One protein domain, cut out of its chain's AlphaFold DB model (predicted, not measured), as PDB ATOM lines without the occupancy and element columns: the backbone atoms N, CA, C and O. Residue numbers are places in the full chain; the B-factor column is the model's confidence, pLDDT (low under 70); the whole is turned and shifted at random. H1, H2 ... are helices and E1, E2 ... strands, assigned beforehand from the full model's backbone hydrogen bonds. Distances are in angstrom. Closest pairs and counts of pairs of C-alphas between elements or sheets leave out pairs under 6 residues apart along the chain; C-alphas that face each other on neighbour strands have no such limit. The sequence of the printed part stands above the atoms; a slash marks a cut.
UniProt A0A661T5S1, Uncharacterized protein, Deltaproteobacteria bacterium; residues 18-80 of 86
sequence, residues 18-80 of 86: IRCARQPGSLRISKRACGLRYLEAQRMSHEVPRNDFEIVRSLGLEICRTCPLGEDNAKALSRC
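AT A GLANCE: This is residues 18 to 80 of the 86 residues of an uncharacterized protein of Deltaproteobacteria bacterium (UniProt A0A661T5S1). Helix H1 is the middle piece: H3 crosses its earlier part nearly at right angles, and H2 folds back steeply to meet its later part. Before H1 the backbone loops, pairing residues 18 to 19 antiparallel with residues 28 to 29 of E1. The printed part has 63 residues, with one named strand and three named helices in the order E1, H1, H2, H3; the class is mostly helix, and the whole is compact, with a radius of gyration of the C-alphas of 11.9 A and spans of 32 by 29 by 16 A.

IN THESE COORDINATES: E1 is residues 28 to 30, from C-alpha 28 at (-0.485, -42.580, -26.967). H1, residues 31 to 44, is 20.1 A long; H2, residues 52 to 62, 15.3 A; H3, residues 68 to 79, 16.9 A, ending at (-20.052, -48.865, -37.089).

HOW THE PARTS SIT: E1 pairs with no named strand and meets H1 only through their link. H1 and H3 touch, about perpendicular at 80 degrees; their closest C-alphas, Gly 35 and Ala 74, are 3.9 A apart. H1 and H2 touch at a steep tilt of 64 degrees, opposite ways; their closest C-alphas, Ala 41 and Leu 61, are 5.2 A apart. H2 and H3 are apart. In H1, H2 and H3 every O i to N i+4 pair is within hydrogen-bond range.

THE WHOLE: The C-alphas farthest apart, Asp 52 and Arg 79, are 34.5 A apart. The printed part has no cut and no long link. Residue 80 is under pLDDT 70.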
ATOM      1  N   ILE A  18      -2.686 -45.446 -30.659       91.00
ATOM      2  CA  ILE A  18      -2.006 -44.742 -31.746       91.00
ATOM      3  C   ILE A  18      -1.167 -43.598 -31.175       91.00
ATOM      4  O   ILE A  18      -1.488 -43.040 -30.122       91.00
ATOM      5  N   ARG A  19      -0.093 -43.230 -31.878       90.56
ATOM      6  CA  ARG A  19       0.594 -41.957 -31.636       90.56
ATOM      7  C   ARG A  19      -0.198 -40.852 -32.326       90.56
ATOM      8  O   ARG A  19      -0.499 -40.967 -33.511       90.56
ATOM      9  N   CYS A  20      -0.546 -39.802 -31.594       89.50
ATOM     10  CA  CYS A  20      -1.238 -38.651 -32.156       89.50
ATOM     11  C   CYS A  20      -0.234 -37.520 -32.377       89.50
ATOM     12  O   CYS A  20       0.254 -36.949 -31.409       89.50
ATOM     13  N   ALA A  21       0.024 -37.151 -33.634       86.38
ATOM     14  CA  ALA A  21       0.899 -36.017 -33.964       86.38
ATOM     15  C   ALA A  21       0.369 -34.665 -33.442       86.38
ATOM     16  O   ALA A  21       1.095 -33.681 -33.415       86.38
ATOM     17  N   ARG A  22      -0.908 -34.619 -33.036       84.56
ATOM     18  CA  ARG A  22      -1.592 -33.441 -32.483       84.56
ATOM     19  C   ARG A  22      -1.595 -33.412 -30.948       84.56
ATOM     20  O   ARG A  22      -2.179 -32.504 -30.370       84.56
ATOM     21  N   GLN A  23      -1.009 -34.410 -30.279       81.25
ATOM     22  CA  GLN A  23      -0.785 -34.369 -28.833       81.25
ATOM     23  C   GLN A  23       0.653 -33.939 -28.532       81.25
ATOM     24  O   GLN A  23       1.570 -34.391 -29.215       81.25
ATOM     25  N   PRO A  24       0.866 -33.112 -27.497       81.44
ATOM     26  CA  PRO A  24       2.210 -32.794 -27.049       81.44
ATOM     27  C   PRO A  24       2.924 -34.053 -26.533       81.44
ATOM     28  O   PRO A  24       2.339 -34.896 -25.844       81.44
ATOM     29  N   GLY A  25       4.211 -34.162 -26.859       82.81
ATOM     30  CA  GLY A  25       5.072 -35.269 -26.444       82.81
ATOM     31  C   GLY A  25       4.826 -36.584 -27.196       82.81
ATOM     32  O   GLY A  25       4.313 -36.616 -28.309       82.81
ATOM     33  N   SER A  26       5.228 -37.701 -26.580       80.62
ATOM     34  CA  SER A  26       5.097 -39.059 -27.148       80.62
ATOM     35  C   SER A  26       3.881 -39.826 -26.611       80.62
ATOM     36  O   SER A  26       3.890 -41.060 -26.554       80.62
ATOM     37  N   LEU A  27       2.837 -39.107 -26.187       83.69
ATOM     38  CA  LEU A  27       1.641 -39.712 -25.608       83.69
ATOM     39  C   LEU A  27       0.884 -40.553 -26.643       83.69
ATOM     40  O   LEU A  27       0.768 -40.208 -27.821       83.69
ATOM     41  N   ARG A  28       0.364 -41.691 -26.175       89.56
ATOM     42  CA  ARG A  28      -0.485 -42.580 -26.967       89.56
ATOM     43  C   ARG A  28      -1.939 -42.384 -26.570       89.56
ATOM     44  O   ARG A  28      -2.254 -42.241 -25.393       89.56
ATOM     45  N   ILE A  29      -2.827 -42.450 -27.552       91.88
ATOM     46  CA  ILE A  29      -4.272 -42.343 -27.365       91.88
ATOM     47  C   ILE A  29      -4.959 -43.528 -28.030       91.88
ATOM     48  O   ILE A  29      -4.497 -44.029 -29.052       91.88
ATOM     49  N   SER A  30      -6.067 -44.003 -27.465       93.25
ATOM     50  CA  SER A  30      -6.855 -45.034 -28.141       93.25
ATOM     51  C   SER A  30      -7.523 -44.481 -29.400       93.25
ATOM     52  O   SER A  30      -7.955 -43.327 -29.419       93.25
ATOM     53  N   LYS A  31      -7.697 -45.321 -30.427       93.12
ATOM     54  CA  LYS A  31      -8.503 -44.979 -31.616       93.12
ATOM     55  C   LYS A  31      -9.886 -44.446 -31.228       93.12
ATOM     56  O   LYS A  31     -10.318 -43.416 -31.734       93.12
ATOM     57  N   ARG A  32     -10.532 -45.070 -30.233       93.19
ATOM     58  CA  ARG A  32     -11.812 -44.600 -29.677       93.19
ATOM     59  C   ARG A  32     -11.724 -43.181 -29.121       93.19
ATOM     60  O   ARG A  32     -12.561 -42.352 -29.452       93.19
ATOM     61  N   ALA A  33     -10.741 -42.889 -28.274       93.25
ATOM     62  CA  ALA A  33     -10.590 -41.548 -27.713       93.25
ATOM     63  C   ALA A  33     -10.239 -40.511 -28.795       93.25
ATOM     64  O   ALA A  33     -10.730 -39.390 -28.730       93.25
ATOM     65  N   CYS A  34      -9.467 -40.885 -29.822       94.75
ATOM     66  CA  CYS A  34      -9.212 -40.033 -30.985       94.75
ATOM     67  C   CYS A  34     -10.512 -39.671 -31.730       94.75
ATOM     68  O   CYS A  34     -10.764 -38.490 -31.959       94.75
ATOM     69  N   GLY A  35     -11.368 -40.658 -32.017       95.12
ATOM     70  CA  GLY A  35     -12.672 -40.424 -32.650       95.12
ATOM     71  C   GLY A  35     -13.616 -39.573 -31.794       95.12
ATOM     72  O   GLY A  35     -14.239 -38.645 -32.297       95.12
ATOM     73  N   LEU A  36     -13.668 -39.814 -30.480       94.69
ATOM     74  CA  LEU A  36     -14.471 -38.990 -29.568       94.69
ATOM     75  C   LEU A  36     -13.994 -37.536 -29.513       94.69
ATOM     76  O   LEU A  36     -14.823 -36.634 -29.496       94.69
ATOM     77  N   ARG A  37     -12.676 -37.292 -29.522       94.94
ATOM     78  CA  ARG A  37     -12.131 -35.927 -29.585       94.94
ATOM     79  C   ARG A  37     -12.535 -35.209 -30.870       94.94
ATOM     80  O   ARG A  37     -12.824 -34.022 -30.808       94.94
ATOM     81  N   TYR A  38     -12.565 -35.909 -32.007       95.62
ATOM     82  CA  TYR A  38     -13.052 -35.347 -33.269       95.62
ATOM     83  C   TYR A  38     -14.530 -34.949 -33.174       95.62
ATOM     84  O   TYR A  38     -14.866 -33.800 -33.441       95.62
ATOM     85  N   LEU A  39     -15.398 -35.864 -32.729       95.12
ATOM     86  CA  LEU A  39     -16.835 -35.595 -32.583       95.12
ATOM     87  C   LEU A  39     -17.106 -34.433 -31.624       95.12
ATOM     88  O   LEU A  39     -17.944 -33.578 -31.892       95.12
ATOM     89  N   GLU A  40     -16.356 -34.376 -30.529       94.50
ATOM     90  CA  GLU A  40     -16.475 -33.294 -29.565       94.50
ATOM     91  C   GLU A  40     -16.013 -31.949 -30.136       94.50
ATOM     92  O   GLU A  40     -16.659 -30.930 -29.904       94.50
ATOM     93  N   ALA A  41     -14.933 -31.935 -30.921       94.31
ATOM     94  CA  ALA A  41     -14.459 -30.733 -31.602       94.31
ATOM     95  C   ALA A  41     -15.492 -30.183 -32.603       94.31
ATOM     96  O   ALA A  41     -15.623 -28.963 -32.727       94.31
ATOM     97  N   GLN A  42     -16.223 -31.076 -33.284       94.50
ATOM     98  CA  GLN A  42     -17.346 -30.718 -34.156       94.50
ATOM     99  C   GLN A  42     -18.492 -30.112 -33.341       94.50
ATOM    100  O   GLN A  42     -18.924 -29.002 -33.635       94.50
ATOM    101  N   ARG A  43     -18.920 -30.777 -32.259       92.06
ATOM    102  CA  ARG A  43     -19.992 -30.289 -31.374       92.06
ATOM    103  C   ARG A  43     -19.686 -28.897 -30.812       92.06
ATOM    104  O   ARG A  43     -20.492 -27.985 -30.953       92.06
ATOM    105  N   MET A  44     -18.486 -28.712 -30.256       88.69
ATOM    106  CA  MET A  44     -18.062 -27.440 -29.662       88.69
ATOM    107  C   MET A  44     -17.876 -26.309 -30.680       88.69
ATOM    108  O   MET A  44     -17.817 -25.153 -30.283       88.69
ATOM    109  N   SER A  45     -17.763 -26.599 -31.983       82.88
ATOM    110  CA  SER A  45     -17.660 -25.540 -33.000       82.88
ATOM    111  C   SER A  45     -18.928 -24.692 -33.128       82.88
ATOM    112  O   SER A  45     -18.861 -23.562 -33.603       82.88
ATOM    113  N   HIS A  46     -20.056 -25.212 -32.641       82.00
ATOM    114  CA  HIS A  46     -21.349 -24.539 -32.640       82.00
ATOM    115  C   HIS A  46     -21.727 -23.961 -31.266       82.00
ATOM    116  O   HIS A  46     -22.810 -23.401 -31.120       82.00
ATOM    117  N   GLU A  47     -20.863 -24.099 -30.254       87.81
ATOM    118  CA  GLU A  47     -21.149 -23.698 -28.875       87.81
ATOM    119  C   GLU A  47     -20.282 -22.514 -28.452       87.81
ATOM    120  O   GLU A  47     -19.077 -22.485 -28.702       87.81
ATOM    121  N   VAL A  48     -20.895 -21.542 -27.773       87.44
ATOM    122  CA  VAL A  48     -20.171 -20.440 -27.131       87.44
ATOM    123  C   VAL A  48     -19.663 -20.929 -25.769       87.44
ATOM    124  O   VAL A  48     -20.495 -21.301 -24.933       87.44
ATOM    125  N   PRO A  49     -18.339 -20.942 -25.523       90.38
ATOM    126  CA  PRO A  49     -17.781 -21.312 -24.227       90.38
ATOM    127  C   PRO A  49     -18.307 -20.415 -23.104       90.38
ATOM    128  O   PRO A  49     -18.364 -19.196 -23.252       90.38
ATOM    129  N   ARG A  50     -18.665 -21.011 -21.966       93.06
ATOM    130  CA  ARG A  50     -19.291 -20.319 -20.825       93.06
ATOM    131  C   ARG A  50     -18.325 -19.989 -19.692       93.06
ATOM    132  O   ARG A  50     -18.681 -19.247 -18.784       93.06
ATOM    133  N   ASN A  51     -17.142 -20.593 -19.698       93.81
ATOM    134  CA  ASN A  51     -16.131 -20.452 -18.654       93.81
ATOM    135  C   ASN A  51     -14.732 -20.748 -19.213       93.81
ATOM    136  O   ASN A  51     -14.589 -21.310 -20.301       93.81
ATOM    137  N   ASP A  52     -13.706 -20.420 -18.431       94.38
ATOM    138  CA  ASP A  52     -12.300 -20.589 -18.814       94.38
ATOM    139  C   ASP A  52     -11.950 -22.036 -19.181       94.38
ATOM    140  O   ASP A  52     -11.196 -22.277 -20.125       94.38
ATOM    141  N   PHE A  53     -12.539 -23.023 -18.496       91.25
ATOM    142  CA  PHE A  53     -12.312 -24.432 -18.818       91.25
ATOM    143  C   PHE A  53     -12.843 -24.790 -20.206       91.25
ATOM    144  O   PHE A  53     -12.167 -25.485 -20.965       91.25
ATOM    145  N   GLU A  54     -14.033 -24.313 -20.562       91.62
ATOM    146  CA  GLU A  54     -14.614 -24.517 -21.888       91.62
ATOM    147  C   GLU A  54     -13.823 -23.787 -22.976       91.62
ATOM    148  O   GLU A  54     -13.655 -24.341 -24.064       91.62
ATOM    149  N   ILE A  55     -13.276 -22.604 -22.678       91.38
ATOM    150  CA  ILE A  55     -12.393 -21.863 -23.592       91.38
ATOM    151  C   ILE A  55     -11.138 -22.690 -23.882       91.38
ATOM    152  O   ILE A  55     -10.859 -23.014 -25.038       91.38
ATOM    153  N   VAL A  56     -10.413 -23.104 -22.838       91.94
ATOM    154  CA  VAL A  56      -9.187 -23.908 -22.969       91.94
ATOM    155  C   VAL A  56      -9.471 -25.225 -23.688       91.94
ATOM    156  O   VAL A  56      -8.704 -25.659 -24.553       91.94
ATOM    157  N   ARG A  57     -10.597 -25.866 -23.369       89.69
ATOM    158  CA  ARG A  57     -11.016 -27.114 -24.004       89.69
ATOM    159  C   ARG A  57     -11.345 -26.929 -25.484       89.69
ATOM    160  O   ARG A  57     -10.944 -27.777 -26.277       89.69
ATOM    161  N   SER A  58     -12.027 -25.843 -25.852       89.94
ATOM    162  CA  SER A  58     -12.327 -25.495 -27.246       89.94
ATOM    163  C   SER A  58     -11.039 -25.299 -28.048       89.94
ATOM    164  O   SER A  58     -10.844 -25.969 -29.062       89.94
ATOM    165  N   LEU A  59     -10.103 -24.494 -27.531       89.12
ATOM    166  CA  LEU A  59      -8.794 -24.255 -28.152       89.12
ATOM    167  C   LEU A  59      -7.994 -25.557 -28.321       89.12
ATOM    168  O   LEU A  59      -7.472 -25.851 -29.393       89.12
ATOM    169  N   GLY A  60      -7.956 -26.406 -27.290       88.94
ATOM    170  CA  GLY A  60      -7.256 -27.694 -27.344       88.94
ATOM    171  C   GLY A  60      -7.895 -28.739 -28.273       88.94
ATOM    172  O   GLY A  60      -7.268 -29.760 -28.582       88.94
ATOM    173  N   LEU A  61      -9.141 -28.525 -28.700       91.94
ATOM    174  CA  LEU A  61      -9.870 -29.387 -29.631       91.94
ATOM    175  C   LEU A  61      -9.983 -28.795 -31.034       91.94
ATOM    176  O   LEU A  61     -10.286 -29.542 -31.963       91.94
ATOM    177  N   GLU A  62      -9.698 -27.509 -31.220       91.50
ATOM    178  CA  GLU A  62      -9.752 -26.836 -32.516       91.50
ATOM    179  C   GLU A  62      -8.918 -27.576 -33.563       91.50
ATOM    180  O   GLU A  62      -9.421 -27.952 -34.624       91.50
ATOM    181  N   ILE A  63      -7.682 -27.926 -33.201       91.00
ATOM    182  CA  ILE A  63      -6.797 -28.713 -34.056       91.00
ATOM    183  C   ILE A  63      -7.364 -30.089 -34.393       91.00
ATOM    184  O   ILE A  63      -6.847 -30.723 -35.293       91.00
ATOM    185  N   CYS A  64      -8.367 -30.617 -33.692       94.44
ATOM    186  CA  CYS A  64      -8.983 -31.909 -33.998       94.44
ATOM    187  C   CYS A  64     -10.145 -31.803 -34.998       94.44
ATOM    188  O   CYS A  64     -10.510 -32.837 -35.551       94.44
ATOM    189  N   ARG A  65     -10.685 -30.606 -35.280       92.75
ATOM    190  CA  ARG A  65     -11.854 -30.410 -36.164       92.75
ATOM    191  C   ARG A  65     -11.632 -30.942 -37.576       92.75
ATOM    192  O   ARG A  65     -12.500 -31.589 -38.138       92.75
ATOM    193  N   THR A  66     -10.446 -30.734 -38.131       94.06
ATOM    194  CA  THR A  66     -10.080 -31.165 -39.491       94.06
ATOM    195  C   THR A  66      -9.121 -32.360 -39.460       94.06
ATOM    196  O   THR A  66      -8.166 -32.457 -40.231       94.06
ATOM    197  N   CYS A  67      -9.263 -33.249 -38.470       94.81
ATOM    198  CA  CYS A  67      -8.385 -34.413 -38.328       94.81
ATOM    199  C   CYS A  67      -8.853 -35.588 -39.181       94.81
ATOM    200  O   CYS A  67      -9.824 -36.217 -38.769       94.81
ATOM    201  N   PRO A  68      -8.140 -35.977 -40.260       94.94
ATOM    202  CA  PRO A  68      -8.545 -37.138 -41.055       94.94
ATOM    203  C   PRO A  68      -8.526 -38.418 -40.207       94.94
ATOM    204  O   PRO A  68      -9.486 -39.178 -40.187       94.94
ATOM    205  N   LEU A  69      -7.493 -38.595 -39.373       94.50
ATOM    206  CA  LEU A  69      -7.414 -39.737 -38.460       94.50
ATOM    207  C   LEU A  69      -8.532 -39.727 -37.404       94.50
ATOM    208  O   LEU A  69      -8.998 -40.779 -36.971       94.50
ATOM    209  N   GLY A  70      -8.943 -38.541 -36.954       95.25
ATOM    210  CA  GLY A  70     -10.056 -38.382 -36.022       95.25
ATOM    211  C   GLY A  70     -11.388 -38.742 -36.671       95.25
ATOM    212  O   GLY A  70     -12.166 -39.483 -36.076       95.25
ATOM    213  N   GLU A  71     -11.607 -38.280 -37.898       96.19
ATOM    214  CA  GLU A  71     -12.790 -38.566 -38.704       96.19
ATOM    215  C   GLU A  71     -12.932 -40.068 -38.991       96.19
ATOM    216  O   GLU A  71     -13.989 -40.646 -38.736       96.19
ATOM    217  N   ASP A  72     -11.863 -40.729 -39.439       95.25
ATOM    218  CA  ASP A  72     -11.865 -42.170 -39.713       95.25
ATOM    219  C   ASP A  72     -12.181 -42.983 -38.455       95.25
ATOM    220  O   ASP A  72     -13.011 -43.899 -38.466       95.25
ATOM    221  N   ASN A  73     -11.562 -42.612 -37.332       94.88
ATOM    222  CA  ASN A  73     -11.839 -43.246 -36.051       94.88
ATOM    223  C   ASN A  73     -13.274 -42.972 -35.577       94.88
ATOM    224  O   ASN A  73     -13.900 -43.866 -35.014       94.88
ATOM    225  N   ALA A  74     -13.821 -41.775 -35.807       94.88
ATOM    226  CA  ALA A  74     -15.209 -41.450 -35.487       94.88
ATOM    227  C   ALA A  74     -16.196 -42.276 -36.329       94.88
ATOM    228  O   ALA A  74     -17.122 -42.865 -35.774       94.88
ATOM    229  N   LYS A  75     -15.953 -42.423 -37.639       93.94
ATOM    230  CA  LYS A  75     -16.740 -43.300 -38.526       93.94
ATOM    231  C   LYS A  75     -16.714 -44.753 -38.051       93.94
ATOM    232  O   LYS A  75     -17.742 -45.430 -38.073       93.94
ATOM    233  N   ALA A  76     -15.562 -45.238 -37.586       90.50
ATOM    234  CA  ALA A  76     -15.443 -46.580 -37.020       90.50
ATOM    235  C   ALA A  76     -16.269 -46.753 -35.729       90.50
ATOM    236  O   ALA A  76     -16.838 -47.824 -35.513       90.50
ATOM    237  N   LEU A  77     -16.400 -45.705 -34.904       88.06
ATOM    238  CA  LEU A  77     -17.264 -45.724 -33.715       88.06
ATOM    239  C   LEU A  77     -18.751 -45.798 -34.060       88.06
ATOM    240  O   LEU A  77     -19.497 -46.432 -33.329       88.06
ATOM    241  N   SER A  78     -19.194 -45.199 -35.163       80.25
ATOM    242  CA  SER A  78     -20.588 -45.332 -35.609       80.25
ATOM    243  C   SER A  78     -20.914 -46.748 -36.098       80.25
ATOM    244  O   SER A  78     -22.059 -47.178 -36.024       80.25
ATOM    245  N   ARG A  79     -19.907 -47.485 -36.591       75.00
ATOM    246  CA  ARG A  79     -20.052 -48.865 -37.089       75.00
ATOM    247  C   ARG A  79     -20.023 -49.907 -35.971       75.00
ATOM    248  O   ARG A  79     -20.705 -50.921 -36.058       75.00
ATOM    249  N   CYS A  80     -19.250 -49.661 -34.917       60.66
ATOM    250  CA  CYS A  80     -19.275 -50.456 -33.695       60.66
ATOM    251  C   CYS A  80     -20.209 -49.771 -32.695       60.66
ATOM    252  O   CYS A  80     -19.770 -48.876 -31.978       60.66
TER     253      CYS A  80